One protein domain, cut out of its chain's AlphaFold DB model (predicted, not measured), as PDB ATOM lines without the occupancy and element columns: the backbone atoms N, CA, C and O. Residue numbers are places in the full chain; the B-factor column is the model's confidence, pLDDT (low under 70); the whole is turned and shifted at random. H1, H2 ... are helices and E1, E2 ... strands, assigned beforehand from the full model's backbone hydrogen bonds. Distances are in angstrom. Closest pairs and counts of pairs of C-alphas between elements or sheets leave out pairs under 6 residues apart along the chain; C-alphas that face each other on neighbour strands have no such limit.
ATOM      1  N   LYS A   2     -20.848 -17.421 -51.212       46.00
ATOM      2  CA  LYS A   2     -21.762 -16.382 -50.675       46.00
ATOM      3  C   LYS A   2     -22.750 -16.853 -49.580       46.00
ATOM      4  O   LYS A   2     -22.976 -16.129 -48.622       46.00
ATOM      5  N   LYS A   3     -23.277 -18.086 -49.661       46.88
ATOM      6  CA  LYS A   3     -24.237 -18.641 -48.676       46.88
ATOM      7  C   LYS A   3     -23.644 -18.884 -47.273       46.88
ATOM      8  O   LYS A   3     -24.374 -18.802 -46.295       46.88
ATOM      9  N   LYS A   4     -22.332 -19.148 -47.160       47.78
ATOM     10  CA  LYS A   4     -21.659 -19.403 -45.867       47.78
ATOM     11  C   LYS A   4     -21.412 -18.113 -45.070       47.78
ATOM     12  O   LYS A   4     -21.438 -18.140 -43.848       47.78
ATOM     13  N   ILE A   5     -21.233 -16.986 -45.764       56.12
ATOM     14  CA  ILE A   5     -20.999 -15.667 -45.155       56.12
ATOM     15  C   ILE A   5     -22.275 -15.147 -44.476       56.12
ATOM     16  O   ILE A   5     -22.214 -14.633 -43.364       56.12
ATOM     17  N   ILE A   6     -23.443 -15.360 -45.094       58.75
ATOM     18  CA  ILE A   6     -24.738 -14.936 -44.534       58.75
ATOM     19  C   ILE A   6     -25.038 -15.675 -43.219       58.75
ATOM     20  O   ILE A   6     -25.457 -15.049 -42.251       58.75
ATOM     21  N   ALA A   7     -24.760 -16.982 -43.144       57.09
ATOM     22  CA  ALA A   7     -24.987 -17.770 -41.929       57.09
ATOM     23  C   ALA A   7     -24.121 -17.313 -40.737       57.09
ATOM     24  O   ALA A   7     -24.594 -17.289 -39.602       57.09
ATOM     25  N   ILE A   8     -22.874 -16.902 -40.996       59.28
ATOM     26  CA  ILE A   8     -21.960 -16.386 -39.965       59.28
ATOM     27  C   ILE A   8     -22.428 -15.016 -39.462       59.28
ATOM     28  O   ILE A   8     -22.461 -14.791 -38.255       59.28
ATOM     29  N   ILE A   9     -22.858 -14.125 -40.362       57.91
ATOM     30  CA  ILE A   9     -23.375 -12.798 -39.992       57.91
ATOM     31  C   ILE A   9     -24.650 -12.927 -39.146       57.91
ATOM     32  O   ILE A   9     -24.762 -12.271 -38.115       57.91
ATOM     33  N   VAL A  10     -25.570 -13.824 -39.515       57.91
ATOM     34  CA  VAL A  10     -26.798 -14.074 -38.736       57.91
ATOM     35  C   VAL A  10     -26.476 -14.611 -37.335       57.91
ATOM     36  O   VAL A  10     -27.089 -14.167 -36.366       57.91
ATOM     37  N   CYS A  11     -25.479 -15.492 -37.192       54.84
ATOM     38  CA  CYS A  11     -25.038 -15.966 -35.875       54.84
ATOM     39  C   CYS A  11     -24.446 -14.832 -35.026       54.84
ATOM     40  O   CYS A  11     -24.820 -14.682 -33.867       54.84
ATOM     41  N   VAL A  12     -23.577 -13.991 -35.592       55.47
ATOM     42  CA  VAL A  12     -22.972 -12.861 -34.865       55.47
ATOM     43  C   VAL A  12     -24.036 -11.838 -34.436       55.47
ATOM     44  O   VAL A  12     -24.000 -11.367 -33.300       55.47
ATOM     45  N   CYS A  13     -25.043 -11.559 -35.269       52.91
ATOM     46  CA  CYS A  13     -26.169 -10.698 -34.892       52.91
ATOM     47  C   CYS A  13     -27.022 -11.287 -33.750       52.91
ATOM     48  O   CYS A  13     -27.462 -10.542 -32.874       52.91
ATOM     49  N   LEU A  14     -27.213 -12.612 -33.710       51.28
ATOM     50  CA  LEU A  14     -27.916 -13.302 -32.617       51.28
ATOM     51  C   LEU A  14     -27.136 -13.252 -31.289       51.28
ATOM     52  O   LEU A  14     -27.734 -13.059 -30.227       51.28
ATOM     53  N   PHE A  15     -25.804 -13.354 -31.331       48.22
ATOM     54  CA  PHE A  15     -24.960 -13.228 -30.135       48.22
ATOM     55  C   PHE A  15     -24.896 -11.789 -29.598       48.22
ATOM     56  O   PHE A  15     -24.909 -11.579 -28.386       48.22
ATOM     57  N   ILE A  16     -24.906 -10.778 -30.471       51.28
ATOM     58  CA  ILE A  16     -24.921  -9.368 -30.043       51.28
ATOM     59  C   ILE A  16     -26.295  -8.981 -29.459       51.28
ATOM     60  O   ILE A  16     -26.362  -8.284 -28.446       51.28
ATOM     61  N   GLY A  17     -27.398  -9.484 -30.033       41.91
ATOM     62  CA  GLY A  17     -28.753  -9.238 -29.516       41.91
ATOM     63  C   GLY A  17     -29.022  -9.875 -28.143       41.91
ATOM     64  O   GLY A  17     -29.713  -9.294 -27.302       41.91
ATOM     65  N   THR A  18     -28.434 -11.041 -27.868       47.12
ATOM     66  CA  THR A  18     -28.537 -11.713 -26.557       47.12
ATOM     67  C   THR A  18     -27.627 -11.084 -25.492       47.12
ATOM     68  O   THR A  18     -27.996 -11.015 -24.319       47.12
ATOM     69  N   GLY A  19     -26.475 -10.524 -25.874       37.19
ATOM     70  CA  GLY A  19     -25.595  -9.790 -24.953       37.19
ATOM     71  C   GLY A  19     -26.203  -8.484 -24.416       37.19
ATOM     72  O   GLY A  19     -26.042  -8.152 -23.244       37.19
ATOM     73  N   LEU A  20     -26.970  -7.761 -25.238       37.09
ATOM     74  CA  LEU A  20     -27.642  -6.527 -24.808       37.09
ATOM     75  C   LEU A  20     -28.876  -6.797 -23.936       37.09
ATOM     76  O   LEU A  20     -29.135  -6.055 -22.992       37.09
ATOM     77  N   THR A  21     -29.611  -7.880 -24.195       42.53
ATOM     78  CA  THR A  21     -30.774  -8.261 -23.371       42.53
ATOM     79  C   THR A  21     -30.369  -8.810 -22.000       42.53
ATOM     80  O   THR A  21     -31.085  -8.591 -21.022       42.53
ATOM     81  N   THR A  22     -29.192  -9.431 -21.876       43.38
ATOM     82  CA  THR A  22     -28.676  -9.926 -20.585       43.38
ATOM     83  C   THR A  22     -28.152  -8.816 -19.667       43.38
ATOM     84  O   THR A  22     -28.258  -8.946 -18.449       43.38
ATOM     85  N   ALA A  23     -27.694  -7.676 -20.198       44.06
ATOM     86  CA  ALA A  23     -27.344  -6.510 -19.376       44.06
ATOM     87  C   ALA A  23     -28.573  -5.902 -18.665       44.06
ATOM     88  O   ALA A  23     -28.478  -5.450 -17.522       44.06
ATOM     89  N   PHE A  24     -29.752  -5.959 -19.295       45.75
ATOM     90  CA  PHE A  24     -31.014  -5.534 -18.677       45.75
ATOM     91  C   PHE A  24     -31.589  -6.543 -17.678       45.75
ATOM     92  O   PHE A  24     -32.401  -6.140 -16.844       45.75
ATOM     93  N   ALA A  25     -31.149  -7.806 -17.724       50.44
ATOM     94  CA  ALA A  25     -31.519  -8.843 -16.760       50.44
ATOM     95  C   ALA A  25     -30.821  -8.679 -15.395       50.44
ATOM     96  O   ALA A  25     -31.208  -9.335 -14.431       50.44
ATOM     97  N   LYS A  26     -29.801  -7.811 -15.305       56.16
ATOM     98  CA  LYS A  26     -29.062  -7.539 -14.062       56.16
ATOM     99  C   LYS A  26     -29.832  -6.632 -13.090       56.16
ATOM    100  O   LYS A  26     -29.635  -6.712 -11.884       56.16
ATOM    101  N   TYR A  27     -30.744  -5.817 -13.613       63.28
ATOM    102  CA  TYR A  27     -31.649  -4.999 -12.813       63.28
ATOM    103  C   TYR A  27     -32.860  -5.836 -12.395       63.28
ATOM    104  O   TYR A  27     -33.322  -6.678 -13.165       63.28
ATOM    105  N   GLY A  28     -33.398  -5.602 -11.197       68.62
ATOM    106  CA  GLY A  28     -34.597  -6.287 -10.713       68.62
ATOM    107  C   GLY A  28     -35.821  -6.131 -11.635       68.62
ATOM    108  O   GLY A  28     -35.792  -5.481 -12.680       68.62
ATOM    109  N   LYS A  29     -36.952  -6.716 -11.235       77.06
ATOM    110  CA  LYS A  29     -38.211  -6.567 -11.979       77.06
ATOM    111  C   LYS A  29     -38.711  -5.117 -11.910       77.06
ATOM    112  O   LYS A  29     -38.584  -4.480 -10.868       77.06
ATOM    113  N   LEU A  30     -39.309  -4.617 -12.997       80.00
ATOM    114  CA  LEU A  30     -40.101  -3.386 -12.945       80.00
ATOM    115  C   LEU A  30     -41.294  -3.594 -12.012       80.00
ATOM    116  O   LEU A  30     -42.063  -4.546 -12.176       80.00
ATOM    117  N   VAL A  31     -41.447  -2.701 -11.045       82.69
ATOM    118  CA  VAL A  31     -42.602  -2.669 -10.150       82.69
ATOM    119  C   VAL A  31     -43.188  -1.274 -10.107       82.69
ATOM    120  O   VAL A  31     -42.467  -0.287 -10.228       82.69
ATOM    121  N   GLU A  32     -44.490  -1.212  -9.877       86.62
ATOM    122  CA  GLU A  32     -45.205   0.030  -9.631       86.62
ATOM    123  C   GLU A  32     -45.338   0.257  -8.119       86.62
ATOM    124  O   GLU A  32     -45.852  -0.588  -7.384       86.62
ATOM    125  N   ILE A  33     -44.868   1.404  -7.639       86.31
ATOM    126  CA  ILE A  33     -44.959   1.831  -6.245       86.31
ATOM    127  C   ILE A  33     -46.001   2.938  -6.174       86.31
ATOM    128  O   ILE A  33     -45.816   3.999  -6.768       86.31
ATOM    129  N   SER A  34     -47.077   2.699  -5.426       86.50
ATOM    130  CA  SER A  34     -48.076   3.729  -5.136       86.50
ATOM    131  C   SER A  34     -47.587   4.633  -4.002       86.50
ATOM    132  O   SER A  34     -47.199   4.166  -2.929       86.50
ATOM    133  N   VAL A  35     -47.615   5.937  -4.250       84.69
ATOM    134  CA  VAL A  35     -47.140   7.003  -3.372       84.69
ATOM    135  C   VAL A  35     -48.344   7.894  -3.041       84.69
ATOM    136  O   VAL A  35     -48.650   8.821  -3.790       84.69
ATOM    137  N   PRO A  36     -49.090   7.593  -1.963       80.12
ATOM    138  CA  PRO A  36     -50.173   8.450  -1.505       80.12
ATOM    139  C   PRO A  36     -49.616   9.741  -0.899       80.12
ATOM    140  O   PRO A  36     -48.469   9.790  -0.442       80.12
ATOM    141  N   SER A  37     -50.464  10.765  -0.831       74.69
ATOM    142  CA  SER A  37     -50.211  12.018  -0.119       74.69
ATOM    143  C   SER A  37     -49.621  11.795   1.283       74.69
ATOM    144  O   SER A  37     -50.135  10.986   2.058       74.69
ATOM    145  N   GLY A  38     -48.562  12.530   1.633       75.94
ATOM    146  CA  GLY A  38     -47.897  12.453   2.939       75.94
ATOM    147  C   GLY A  38     -46.401  12.748   2.840       75.94
ATOM    148  O   GLY A  38     -45.942  13.238   1.819       75.94
ATOM    149  N   THR A  39     -45.631  12.456   3.891       71.69
ATOM    150  CA  THR A  39     -44.165  12.678   3.929       71.69
ATOM    151  C   THR A  39     -43.351  11.393   4.118       71.69
ATOM    152  O   THR A  39     -42.122  11.419   4.074       71.69
ATOM    153  N   GLY A  40     -44.021  10.259   4.334       83.19
ATOM    154  CA  GLY A  40     -43.376   8.980   4.625       83.19
ATOM    155  C   GLY A  40     -42.962   8.205   3.375       83.19
ATOM    156  O   GLY A  40     -43.573   8.338   2.316       83.19
ATOM    157  N   TYR A  41     -41.959   7.338   3.523       85.62
ATOM    158  CA  TYR A  41     -41.575   6.406   2.466       85.62
ATOM    159  C   TYR A  41     -42.596   5.283   2.282       85.62
ATOM    160  O   TYR A  41     -43.292   4.875   3.217       85.62
ATOM    161  N   ARG A  42     -42.657   4.768   1.058       85.00
ATOM    162  CA  ARG A  42     -43.446   3.615   0.636       85.00
ATOM    163  C   ARG A  42     -42.550   2.644  -0.110       85.00
ATOM    164  O   ARG A  42     -41.720   3.056  -0.914       85.00
ATOM    165  N   THR A  43     -42.728   1.362   0.163       75.38
ATOM    166  CA  THR A  43     -41.920   0.276  -0.399       75.38
ATOM    167  C   THR A  43     -42.815  -0.696  -1.145       75.38
ATOM    168  O   THR A  43     -43.923  -0.978  -0.685       75.38
ATOM    169  N   HIS A  44     -42.309  -1.303  -2.215       67.94
ATOM    170  CA  HIS A  44     -42.914  -2.498  -2.799       67.94
ATOM    171  C   HIS A  44     -41.995  -3.693  -2.530       67.94
ATOM    172  O   HIS A  44     -40.859  -3.715  -3.002       67.94
ATOM    173  N   LYS A  45     -42.480  -4.691  -1.776       65.38
ATOM    174  CA  LYS A  45     -41.707  -5.838  -1.244       65.38
ATOM    175  C   LYS A  45     -41.234  -6.850  -2.307       65.38
ATOM    176  O   LYS A  45     -40.961  -8.003  -1.991       65.38
ATOM    177  N   THR A  46     -41.132  -6.452  -3.574       57.62
ATOM    178  CA  THR A  46     -40.816  -7.350  -4.703       57.62
ATOM    179  C   THR A  46     -39.748  -6.749  -5.606       57.62
ATOM    180  O   THR A  46     -39.874  -6.730  -6.826       57.62
ATOM    181  N   LEU A  47     -38.701  -6.213  -4.994       57.91
ATOM    182  CA  LEU A  47     -37.567  -5.647  -5.697       57.91
ATOM    183  C   LEU A  47     -36.297  -6.345  -5.198       57.91
ATOM    184  O   LEU A  47     -36.079  -6.438  -4.001       57.91
ATOM    185  N   CYS A  48     -35.567  -6.884  -6.174       61.03
ATOM    186  CA  CYS A  48     -34.222  -7.462  -6.191       61.03
ATOM    187  C   CYS A  48     -33.818  -8.622  -5.252       61.03
ATOM    188  O   CYS A  48     -34.308  -8.792  -4.139       61.03
ATOM    189  N   GLY A  49     -32.892  -9.431  -5.785       56.34
ATOM    190  CA  GLY A  49     -32.260 -10.591  -5.168       56.34
ATOM    191  C   GLY A  49     -30.894 -10.286  -4.546       56.34
ATOM    192  O   GLY A  49     -30.453  -9.147  -4.424       56.34
ATOM    193  N   THR A  50     -30.234 -11.352  -4.120       49.75
ATOM    194  CA  THR A  50     -29.169 -11.333  -3.118       49.75
ATOM    195  C   THR A  50     -27.809 -10.953  -3.704       49.75
ATOM    196  O   THR A  50     -27.317 -11.655  -4.590       49.75
ATOM    197  N   LYS A  51     -27.145  -9.916  -3.171       55.75
ATOM    198  CA  LYS A  51     -25.769  -9.563  -3.558       55.75
ATOM    199  C   LYS A  51     -24.922  -9.079  -2.376       55.75
ATOM    200  O   LYS A  51     -25.422  -8.433  -1.465       55.75
ATOM    201  N   THR A  52     -23.636  -9.441  -2.383       48.94
ATOM    202  CA  THR A  52     -22.619  -8.868  -1.483       48.94
ATOM    203  C   THR A  52     -22.186  -7.534  -2.063       48.94
ATOM    204  O   THR A  52     -21.787  -7.536  -3.225       48.94
ATOM    205  N   THR A  53     -22.181  -6.447  -1.294       51.75
ATOM    206  CA  THR A  53     -21.530  -5.209  -1.751       51.75
ATOM    207  C   THR A  53     -20.612  -4.673  -0.665       51.75
ATOM    208  O   THR A  53     -20.955  -4.646   0.522       51.75
ATOM    209  N   TYR A  54     -19.405  -4.306  -1.083       53.88
ATOM    210  CA  TYR A  54     -18.404  -3.634  -0.266       53.88
ATOM    211  C   TYR A  54     -18.281  -2.213  -0.836       53.88
ATOM    212  O   TYR A  54     -17.338  -1.907  -1.549       53.88
ATOM    213  N   ASN A  55     -19.273  -1.358  -0.549       60.81
ATOM    214  CA  ASN A  55     -19.409   0.017  -1.066       60.81
ATOM    215  C   ASN A  55     -19.534   0.146  -2.596       60.81
ATOM    216  O   ASN A  55     -19.004   1.083  -3.191       60.81
ATOM    217  N   ASP A  56     -20.301  -0.743  -3.222       67.69
ATOM    218  CA  ASP A  56     -20.688  -0.589  -4.623       67.69
ATOM    219  C   ASP A  56     -22.031   0.149  -4.691       67.69
ATOM    220  O   ASP A  56     -22.932  -0.098  -3.891       67.69
ATOM    221  N   ASN A  57     -22.150   1.124  -5.585       79.62
ATOM    222  CA  ASN A  57     -23.350   1.952  -5.720       79.62
ATOM    223  C   ASN A  57     -24.606   1.107  -5.974       79.62
ATOM    224  O   ASN A  57     -24.532   0.141  -6.723       79.62
ATOM    225  N   TRP A  58     -25.769   1.523  -5.472       83.88
ATOM    226  CA  TRP A  58     -27.048   1.011  -5.960       83.88
ATOM    227  C   TRP A  58     -27.545   1.853  -7.131       83.88
ATOM    228  O   TRP A  58     -27.266   3.052  -7.228       83.88
ATOM    229  N   PHE A  59     -28.326   1.229  -8.007       85.88
ATOM    230  CA  PHE A  59     -28.898   1.849  -9.191       85.88
ATOM    231  C   PHE A  59     -30.414   1.691  -9.216       85.88
ATOM    232  O   PHE A  59     -30.967   0.639  -8.891       85.88
ATOM    233  N   LEU A  60     -31.089   2.739  -9.671       86.94
ATOM    234  CA  LEU A  60     -32.532   2.809  -9.813       86.94
ATOM    235  C   LEU A  60     -32.899   3.290 -11.200       86.94
ATOM    236  O   LEU A  60     -32.761   4.475 -11.493       86.94
ATOM    237  N   TYR A  61     -33.424   2.399 -12.027       87.25
ATOM    238  CA  TYR A  61     -34.049   2.810 -13.275       87.25
ATOM    239  C   TYR A  61     -35.515   3.152 -13.020       87.25
ATOM    240  O   TYR A  61     -36.271   2.305 -12.539       87.25
ATOM    241  N   VAL A  62     -35.905   4.382 -13.352       88.56
ATOM    242  CA  VAL A  62     -37.292   4.849 -13.308       88.56
ATOM    243  C   VAL A  62     -37.816   4.904 -14.732       88.56
ATOM    244  O   VAL A  62     -37.391   5.748 -15.510       88.56
ATOM    245  N   GLU A  63     -38.754   4.018 -15.056       89.75
ATOM    246  CA  GLU A  63     -39.462   4.037 -16.339       89.75
ATOM    247  C   GLU A  63     -40.456   5.198 -16.355       89.75
ATOM    248  O   GLU A  63     -40.473   6.016 -17.267       89.75
ATOM    249  N   LYS A  64     -41.266   5.319 -15.298       89.38
ATOM    250  CA  LYS A  64     -42.346   6.302 -15.256       89.38
ATOM    251  C   LYS A  64     -42.583   6.826 -13.850       89.38
ATOM    252  O   LYS A  64     -42.741   6.044 -12.918       89.38
ATOM    253  N   LYS A  65     -42.703   8.144 -13.710       88.50
ATOM    254  CA  LYS A  65     -43.284   8.829 -12.552       88.50
ATOM    255  C   LYS A  65     -44.527   9.596 -12.999       88.50
ATOM    256  O   LYS A  65     -44.488  10.317 -13.995       88.50
ATOM    257  N   THR A  66     -45.626   9.461 -12.263       88.25
ATOM    258  CA  THR A  66     -46.825  10.293 -12.486       88.25
ATOM    259  C   THR A  66     -46.795  11.580 -11.665       88.25
ATOM    260  O   THR A  66     -47.454  12.554 -12.011       88.25
ATOM    261  N   MET A  67     -45.965  11.608 -10.616       84.00
ATOM    262  CA  MET A  67     -45.802  12.761  -9.742       84.00
ATOM    263  C   MET A  67     -45.298  13.994 -10.494       84.00
ATOM    264  O   MET A  67     -44.303  13.917 -11.216       84.00
ATOM    265  N   TRP A  68     -45.889  15.160 -10.229       79.19
ATOM    266  CA  TRP A  68     -45.378  16.449 -10.721       79.19
ATOM    267  C   TRP A  68     -44.094  16.887 -10.010       79.19
ATOM    268  O   TRP A  68     -43.207  17.477 -10.622       79.19
ATOM    269  N   THR A  69     -43.964  16.564  -8.723       85.06
ATOM    270  CA  THR A  69     -42.766  16.896  -7.939       85.06
ATOM    271  C   THR A  69     -41.596  15.957  -8.261       85.06
ATOM    272  O   THR A  69     -41.705  15.056  -9.102       85.06
ATOM    273  N   TYR A  70     -40.450  16.181  -7.611       90.81
ATOM    274  CA  TYR A  70     -39.269  15.321  -7.727       90.81
ATOM    275  C   TYR A  70     -39.167  14.396  -6.510       90.81
ATOM    276  O   TYR A  70     -38.599  14.832  -5.510       90.81
ATOM    277  N   PRO A  71     -39.750  13.178  -6.539       90.31
ATOM    278  CA  PRO A  71     -39.726  12.270  -5.399       90.31
ATOM    279  C   PRO A  71     -38.310  11.933  -4.970       90.31
ATOM    280  O   PRO A  71     -37.356  12.003  -5.749       90.31
ATOM    281  N   TYR A  72     -38.211  11.476  -3.735       91.88
ATOM    282  CA  TYR A  72     -37.005  10.874  -3.223       91.88
ATOM    283  C   TYR A  72     -37.114   9.359  -3.231       91.88
ATOM    284  O   TYR A  72     -38.176   8.813  -2.930       91.88
ATOM    285  N   ALA A  73     -36.005   8.693  -3.521       91.31
ATOM    286  CA  ALA A  73     -35.879   7.252  -3.422       91.31
ATOM    287  C   ALA A  73     -34.620   6.866  -2.654       91.31
ATOM    288  O   ALA A  73     -33.610   7.558  -2.735       91.31
ATOM    289  N   LYS A  74     -34.667   5.754  -1.926       91.12
ATOM    290  CA  LYS A  74     -33.497   5.173  -1.260       91.12
ATOM    291  C   LYS A  74     -33.564   3.652  -1.242       91.12
ATOM    292  O   LYS A  74     -34.650   3.086  -1.385       91.12
ATOM    293  N   LEU A  75     -32.415   3.018  -1.033       88.56
ATOM    294  CA  LEU A  75     -32.312   1.575  -0.843       88.56
ATOM    295  C   LEU A  75     -32.673   1.202   0.601       88.56
ATOM    296  O   LEU A  75     -32.177   1.818   1.544       88.56
ATOM    297  N   VAL A  76     -33.510   0.183   0.778       87.06
ATOM    298  CA  VAL A  76     -33.843  -0.400   2.086       87.06
ATOM    299  C   VAL A  76     -33.760  -1.923   2.042       87.06
ATOM    300  O   VAL A  76     -33.869  -2.510   0.968       87.06
ATOM    301  N   ASP A  77     -33.583  -2.583   3.184       84.69
ATOM    302  CA  ASP A  77     -33.716  -4.045   3.281       84.69
ATOM    303  C   ASP A  77     -35.181  -4.493   3.483       84.69
ATOM    304  O   ASP A  77     -36.111  -3.682   3.490       84.69
ATOM    305  N   ALA A  78     -35.399  -5.806   3.623       80.44
ATOM    306  CA  ALA A  78     -36.723  -6.412   3.836       80.44
ATOM    307  C   ALA A  78     -37.423  -5.981   5.121       80.44
ATOM    308  O   ALA A  78     -38.656  -6.019   5.184       80.44
ATOM    309  N   ASP A  79     -36.645  -5.537   6.101       82.94
ATOM    310  CA  ASP A  79     -37.128  -5.055   7.385       82.94
ATOM    311  C   ASP A  79     -37.404  -3.535   7.336       82.94
ATOM    312  O   ASP A  79     -37.937  -2.959   8.282       82.94
ATOM    313  N   GLY A  80     -37.106  -2.881   6.204       82.50
ATOM    314  CA  GLY A  80     -37.306  -1.451   5.980       82.50
ATOM    315  C   GLY A  80     -36.166  -0.579   6.506       82.50
ATOM    316  O   GLY A  80     -36.307   0.648   6.527       82.50
ATOM    317  N   ASN A  81     -35.042  -1.176   6.910       87.44
ATOM    318  CA  ASN A  81     -33.886  -0.419   7.375       87.44
ATOM    319  C   ASN A  81     -33.217   0.290   6.205       87.44
ATOM    320  O   ASN A  81     -33.125  -0.248   5.102       87.44
ATOM    321  N   ASP A  82     -32.706   1.488   6.466       89.38
ATOM    322  CA  ASP A  82     -31.958   2.259   5.483       89.38
ATOM    323  C   ASP A  82     -30.641   1.565   5.114       89.38
ATOM    324  O   ASP A  82     -29.864   1.178   5.993       89.38
ATOM    325  N   LYS A  83     -30.400   1.401   3.812       87.69
ATOM    326  CA  LYS A  83     -29.211   0.748   3.256       87.69
ATOM    327  C   LYS A  83     -28.543   1.581   2.167       87.69
ATOM    328  O   LYS A  83     -27.623   1.083   1.525       87.69
ATOM    329  N   GLY A  84     -28.950   2.832   1.943       85.62
ATOM    330  CA  GLY A  84     -28.274   3.659   0.949       85.62
ATOM    331  C   GLY A  84     -28.700   5.118   0.908       85.62
ATOM    332  O   GLY A  84     -29.745   5.510   1.417       85.62
ATOM    333  N   THR A  85     -27.878   5.944   0.262       88.75
ATOM    334  CA  THR A  85     -28.155   7.382   0.130       88.75
ATOM    335  C   THR A  85     -29.460   7.639  -0.604       88.75
ATOM    336  O   THR A  85     -29.788   6.946  -1.563       88.75
ATOM    337  N   GLU A  86     -30.148   8.709  -0.223       92.50
ATOM    338  CA  GLU A  86     -31.312   9.198  -0.947       92.50
ATOM    339  C   GLU A  86     -30.925   9.806  -2.310       92.50
ATOM    340  O   GLU A  86     -29.959  10.560  -2.420       92.50
ATOM    341  N   VAL A  87     -31.714   9.515  -3.344       92.69
ATOM    342  CA  VAL A  87     -31.621  10.110  -4.683       92.69
ATOM    343  C   VAL A  87     -32.906  10.859  -5.020       92.69
ATOM    344  O   VAL A  87     -33.996  10.488  -4.587       92.69
ATOM    345  N   THR A  88     -32.793  11.926  -5.814       94.19
ATOM    346  CA  THR A  88     -33.945  12.706  -6.293       94.19
ATOM    347  C   THR A  88     -34.328  12.279  -7.708       94.19
ATOM    348  O   THR A  88     -33.551  12.475  -8.643       94.19
ATOM    349  N   ILE A  89     -35.545  11.768  -7.883       92.12
ATOM    350  CA  ILE A  89     -36.094  11.348  -9.174       92.12
ATOM    351  C   ILE A  89     -36.691  12.568  -9.882       92.12
ATOM    352  O   ILE A  89     -37.698  13.126  -9.453       92.12
ATOM    353  N   LYS A  90     -36.083  12.995 -10.987       91.00
ATOM    354  CA  LYS A  90     -36.499  14.191 -11.742       91.00
ATOM    355  C   LYS A  90     -37.251  13.862 -13.027       91.00
ATOM    356  O   LYS A  90     -38.198  14.565 -13.361       91.00
ATOM    357  N   ASN A  91     -36.856  12.789 -13.704       88.94
ATOM    358  CA  ASN A  91     -37.258  12.462 -15.066       88.94
ATOM    359  C   ASN A  91     -37.681  10.991 -15.170       88.94
ATOM    360  O   ASN A  91     -37.324  10.172 -14.324       88.94
ATOM    361  N   ASN A  92     -38.436  10.698 -16.226       89.12
ATOM    362  CA  ASN A  92     -38.727   9.342 -16.685       89.12
ATOM    363  C   ASN A  92     -37.562   8.819 -17.528       89.12
ATOM    364  O   ASN A  92     -36.752   9.615 -18.003       89.12
ATOM    365  N   ASP A  93     -37.499   7.505 -17.707       89.25
ATOM    366  CA  ASP A  93     -36.500   6.813 -18.525       89.25
ATOM    367  C   ASP A  93     -35.042   7.104 -18.129       89.25
ATOM    368  O   ASP A  93     -34.138   7.130 -18.964       89.25
ATOM    369  N   VAL A  94     -34.798   7.316 -16.832       88.12
ATOM    370  CA  VAL A  94     -33.476   7.660 -16.288       88.12
ATOM    371  C   VAL A  94     -33.053   6.675 -15.202       88.12
ATOM    372  O   VAL A  94     -33.850   6.268 -14.354       88.12
ATOM    373  N   THR A  95     -31.761   6.335 -15.211       89.00
ATOM    374  CA  THR A  95     -31.099   5.612 -14.123       89.00
ATOM    375  C   THR A  95     -30.468   6.593 -13.144       89.00
ATOM    376  O   THR A  95     -29.648   7.429 -13.518       89.00
ATOM    377  N   TYR A  96     -30.830   6.457 -11.876       87.94
ATOM    378  CA  TYR A  96     -30.236   7.152 -10.742       87.94
ATOM    379  C   TYR A  96     -29.265   6.220 -10.022       87.94
ATOM    380  O   TYR A  96     -29.464   5.007 -10.030       87.94
ATOM    381  N   SER A  97     -28.239   6.774  -9.382       88.50
ATOM    382  CA  SER A  97     -27.306   6.014  -8.552       88.50
ATOM    383  C   SER A  97     -27.143   6.648  -7.179       88.50
ATOM    384  O   SER A  97     -27.192   7.872  -7.032       88.50
ATOM    385  N   GLY A  98     -26.956   5.805  -6.172       84.44
ATOM    386  CA  GLY A  98     -26.627   6.213  -4.814       84.44
ATOM    387  C   GLY A  98     -25.616   5.259  -4.190       84.44
ATOM    388  O   GLY A  98     -25.304   4.213  -4.750       84.44
ATOM    389  N   ILE A  99     -25.095   5.610  -3.021       84.50
ATOM    390  CA  ILE A  99     -24.121   4.784  -2.301       84.50
ATOM    391  C   ILE A  99     -24.880   3.752  -1.466       84.50
ATOM    392  O   ILE A  99     -25.812   4.124  -0.750       84.50
ATOM    393  N   SER A 100     -24.485   2.479  -1.542       82.25
ATOM    394  CA  SER A 100     -25.002   1.407  -0.682       82.25
ATOM    395  C   SER A 100     -24.182   1.309   0.602       82.25
ATOM    396  O   SER A 100     -22.959   1.180   0.571       82.25
ATOM    397  N   PHE A 101     -24.852   1.338   1.750       74.75
ATOM    398  CA  PHE A 101     -24.237   1.206   3.063       74.75
ATOM    399  C   PHE A 101     -24.459  -0.214   3.586       74.75
ATOM    400  O   PHE A 101     -25.512  -0.520   4.141       74.75
ATOM    401  N   ARG A 102     -23.443  -1.077   3.468       67.81
ATOM    402  CA  ARG A 102     -23.409  -2.388   4.153       67.81
ATOM    403  C   ARG A 102     -24.582  -3.311   3.793       67.81
ATOM    404  O   ARG A 102     -25.299  -3.814   4.659       67.81
ATOM    405  N   THR A 103     -24.765  -3.555   2.507       73.81
ATOM    406  CA  THR A 103     -25.648  -4.613   2.011       73.81
ATOM    407  C   THR A 103     -25.030  -5.991   2.294       73.81
ATOM    408  O   THR A 103     -23.961  -6.349   1.800       73.81
ATOM    409  N   GLU A 104     -25.721  -6.767   3.112       73.06
ATOM    410  CA  GLU A 104     -25.483  -8.165   3.442       73.06
ATOM    411  C   GLU A 104     -25.854  -9.124   2.296       73.06
ATOM    412  O   GLU A 104     -26.810  -8.899   1.544       73.06
ATOM    413  N   LYS A 105     -25.134 -10.253   2.226       70.25
ATOM    414  CA  LYS A 105     -25.478 -11.379   1.346       70.25
ATOM    415  C   LYS A 105     -26.829 -11.968   1.734       70.25
ATOM    416  O   LYS A 105     -27.220 -11.944   2.895       70.25
ATOM    417  N   ASN A 106     -27.491 -12.599   0.769       70.31
ATOM    418  CA  ASN A 106     -28.720 -13.364   0.997       70.31
ATOM    419  C   ASN A 106     -29.898 -12.549   1.565       70.31
ATOM    420  O   ASN A 106     -30.848 -13.116   2.101       70.31
ATOM    421  N   LYS A 107     -29.855 -11.221   1.411       74.19
ATOM    422  CA  LYS A 107     -30.945 -10.300   1.735       74.19
ATOM    423  C   LYS A 107     -31.545  -9.722   0.457       74.19
ATOM    424  O   LYS A 107     -30.843  -9.533  -0.535       74.19
ATOM    425  N   ASN A 108     -32.840  -9.438   0.515       77.12
ATOM    426  CA  ASN A 108     -33.546  -8.712  -0.532       77.12
ATOM    427  C   ASN A 108     -33.510  -7.215  -0.217       77.12
ATOM    428  O   ASN A 108     -33.660  -6.826   0.947       77.12
ATOM    429  N   TYR A 109     -33.342  -6.400  -1.255       79.75
ATOM    430  CA  TYR A 109     -33.253  -4.948  -1.140       79.75
ATOM    431  C   TYR A 109     -34.256  -4.259  -2.042       79.75
ATOM    432  O   TYR A 109     -34.334  -4.528  -3.239       79.75
ATOM    433  N   TYR A 110     -34.959  -3.296  -1.472       81.50
ATOM    434  CA  TYR A 110     -36.079  -2.620  -2.092       81.50
ATOM    435  C   TYR A 110     -35.789  -1.142  -2.244       81.50
ATOM    436  O   TYR A 110     -34.918  -0.573  -1.589       81.50
ATOM    437  N   VAL A 111     -36.590  -0.504  -3.085       86.19
ATOM    438  CA  VAL A 111     -36.620   0.950  -3.166       86.19
ATOM    439  C   VAL A 111     -37.771   1.450  -2.323       86.19
ATOM    440  O   VAL A 111     -38.916   1.011  -2.466       86.19
ATOM    441  N   ALA A 112     -37.446   2.389  -1.451       89.31
ATOM    442  CA  ALA A 112     -38.394   3.160  -0.683       89.31
ATOM    443  C   ALA A 112     -38.537   4.536  -1.340       89.31
ATOM    444  O   ALA A 112     -37.541   5.238  -1.498       89.31
ATOM    445  N   VAL A 113     -39.756   4.932  -1.704       90.00
ATOM    446  CA  VAL A 113     -40.054   6.215  -2.359       90.00
ATOM    447  C   VAL A 113     -40.895   7.093  -1.441       90.00
ATOM    448  O   VAL A 113     -41.861   6.609  -0.855       90.00
ATOM    449  N   LYS A 114     -40.577   8.385  -1.345       90.06
ATOM    450  CA  LYS A 114     -41.443   9.392  -0.710       90.06
ATOM    451  C   LYS A 114     -41.619  10.614  -1.617       90.06
ATOM    452  O   LYS A 114     -40.723  10.920  -2.413       90.06
ATOM    453  N   PRO A 115     -42.722  11.361  -1.484       87.25
ATOM    454  CA  PRO A 115     -42.867  12.628  -2.179       87.25
ATOM    455  C   PRO A 115     -41.959  13.708  -1.570       87.25
ATOM    456  O   PRO A 115     -41.583  13.649  -0.400       87.25
ATOM    457  N   ARG A 116     -41.591  14.709  -2.379       82.44
ATOM    458  CA  ARG A 116     -40.737  15.839  -1.955       82.44
ATOM    459  C   ARG A 116     -41.523  17.032  -1.406       82.44
ATOM    460  O   ARG A 116     -40.937  17.979  -0.897       82.44
ATOM    461  N   GLY A 117     -42.846  16.981  -1.480       74.00
ATOM    462  CA  GLY A 117     -43.736  18.000  -0.945       74.00
ATOM    463  C   GLY A 117     -45.148  17.455  -0.800       74.00
ATOM    464  O   GLY A 117     -45.393  16.279  -1.074       74.00
ATOM    465  N   ALA A 118     -46.073  18.318  -0.386       68.81
ATOM    466  CA  ALA A 118     -47.482  17.964  -0.333       68.81
ATOM    467  C   ALA A 118     -47.966  17.582  -1.740       68.81
ATOM    468  O   ALA A 118     -47.901  18.379  -2.675       68.81
ATOM    469  N   GLN A 119     -48.425  16.345  -1.884       66.81
ATOM    470  CA  GLN A 119     -49.161  15.892  -3.054       66.81
ATOM    471  C   GLN A 119     -50.599  15.610  -2.664       66.81
ATOM    472  O   GLN A 119     -50.861  15.163  -1.551       66.81
ATOM    473  N   PHE A 120     -51.511  15.862  -3.597       66.56
ATOM    474  CA  PHE A 120     -52.914  15.498  -3.472       66.56
ATOM    475  C   PHE A 120     -53.152  14.201  -4.243       66.56
ATOM    476  O   PHE A 120     -52.752  14.085  -5.400       66.56
ATOM    477  N   GLY A 121     -53.807  13.231  -3.608       74.44
ATOM    478  CA  GLY A 121     -54.109  11.939  -4.224       74.44
ATOM    479  C   GLY A 121     -52.978  10.913  -4.117       74.44
ATOM    480  O   GLY A 121     -52.147  10.967  -3.210       74.44
ATOM    481  N   THR A 122     -53.010   9.922  -5.010       80.75
ATOM    482  CA  THR A 122     -52.026   8.832  -5.077       80.75
ATOM    483  C   THR A 122     -51.352   8.841  -6.433       80.75
ATOM    484  O   THR A 122     -52.010   8.666  -7.456       80.75
ATOM    485  N   ASP A 123     -50.037   9.003  -6.418       83.81
ATOM    486  CA  ASP A 123     -49.194   8.890  -7.596       83.81
ATOM    487  C   ASP A 123     -48.487   7.536  -7.655       83.81
ATOM    488  O   ASP A 123     -48.528   6.746  -6.713       83.81
ATOM    489  N   LYS A 124     -47.839   7.253  -8.784       86.88
ATOM    490  CA  LYS A 124     -47.162   5.991  -9.060       86.88
ATOM    491  C   LYS A 124     -45.754   6.226  -9.592       86.88
ATOM    492  O   LYS A 124     -45.513   7.151 -10.376       86.88
ATOM    493  N   ILE A 125     -44.835   5.355  -9.183       88.38
ATOM    494  CA  ILE A 125     -43.503   5.223  -9.778       88.38
ATOM    495  C   ILE A 125     -43.316   3.791 -10.257       88.38
ATOM    496  O   ILE A 125     -43.360   2.869  -9.448       88.38
ATOM    497  N   THR A 126     -43.048   3.621 -11.547       88.25
ATOM    498  CA  THR A 126     -42.621   2.349 -12.126       88.25
ATOM    499  C   THR A 126     -41.104   2.321 -12.203       88.25
ATOM    500  O   THR A 126     -40.500   3.133 -12.909       88.25
ATOM    501  N   ALA A 127     -40.475   1.418 -11.455       84.88
ATOM    502  CA  ALA A 127     -39.024   1.368 -11.343       84.88
ATOM    503  C   ALA A 127     -38.483  -0.048 -11.108       84.88
ATOM    504  O   ALA A 127     -39.203  -0.940 -10.659       84.88
ATOM    505  N   LYS A 128     -37.193  -0.237 -11.387       83.44
ATOM    506  CA  LYS A 128     -36.428  -1.442 -11.037       83.44
ATOM    507  C   LYS A 128     -35.094  -1.072 -10.401       83.44
ATOM    508  O   LYS A 128     -34.501  -0.054 -10.752       83.44
ATOM    509  N   VAL A 129     -34.627  -1.915  -9.485       81.75
ATOM    510  CA  VAL A 129     -33.428  -1.660  -8.675       81.75
ATOM    511  C   VAL A 129     -32.348  -2.707  -8.908       81.75
ATOM    512  O   VAL A 129     -32.654  -3.893  -9.045       81.75
ATOM    513  N   ASP A 130     -31.098  -2.264  -8.926       81.12
ATOM    514  CA  ASP A 130     -29.901  -3.092  -8.769       81.12
ATOM    515  C   ASP A 130     -29.191  -2.625  -7.482       81.12
ATOM    516  O   ASP A 130     -28.797  -1.460  -7.414       81.12
ATOM    517  N   PRO A 131     -29.084  -3.454  -6.427       71.12
ATOM    518  CA  PRO A 131     -28.473  -3.065  -5.156       71.12
ATOM    519  C   PRO A 131     -26.958  -2.822  -5.243       71.12
ATOM    520  O   PRO A 131     -26.391  -2.338  -4.260       71.12
TER     521      PRO A 131
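Overview. This is residues 2 to 131 of the 132 residues of an uncharacterized protein of Ruminococcus sp. CAG:563 (UniProt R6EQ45). A small sandwich of two sheets face to face, the strongly twisted sheet E1 E6 E2 E4 and the two-stranded sheet E3 E5, makes a compact body, and one long helix, H1, sticks out from it as an arm. Long loops, residues 37 to 57 and 78 to 93, join strands of the body. The printed part has 130 residues, with one named helix and then six named strands in the order H1 E1 E2 E3 E4 E5 E6; both sheets are antiparallel, the class is mixed, helices and strands, and under half of the residues are in named elements. With its arm the whole is loose, with a radius of gyration of the C-alphas of 18.1 A, and elongated, spanning 66 by 34 by 20 A.

Along the chain. H1, residues 2 to 24, runs 35.0 A from C-alpha 2 at (-21.762, -16.382, -50.675) to C-alpha 24 at (-31.014, -5.534, -18.677). E1 is residues 31 to 36, 16.0 A long. E2, residues 58 to 65, is 19.2 A long and bends by 52 degrees at residue 62. E3 is residues 72 to 77, E4 residues 94 to 98 and E5 residues 109 to 114. E6, residues 122 to 130, is the longest strand at 25.4 A and ends at C-alpha 130 at (-29.901, -3.092, -8.769).

Arrangement. H1 stands free and is not on the sheet E1 E6 E2 E4; its O i to N i+4 pairs are within hydrogen-bond range in 16 of 19. In that sheet E1 and E4 are the edge strands. E1 and E6 are antiparallel at 142 degrees, with N 33 and O 125 at 2.8 A. E6 and E2 are antiparallel at 146 degrees, with N 59 and O 130 at 2.8 A. E2 and E4 are antiparallel at 146 degrees, with N 60 and O 96 at 2.8 A. E3 and E5 are antiparallel at 149 degrees, with N 110 and O 76 at 2.8 A. In the sandwich the best planes of the facing parts are 31 degrees apart; the closest C-alphas of E5 and E6, those of Val 111 and Val 129, are 6.9 A apart. Residues 42 to 43 pair antiparallel with residues 112 to 113 of E5, and residues 87 to 88 with residues 72 to 73 of E3.

Size, cuts and confidence. The two C-alphas farthest apart, those of Lys 2 and Gly 38, are 66.2 A apart. Without H1 the body of 107 residues spans 39 by 25 by 20 A. The printed part has no cut; the links E1 to E2 and E3 to E4 are long. The mean pLDDT of the printed part is 74.2, and residues 2 to 28, 44 to 56, 102 and 118 to 120 are under 70.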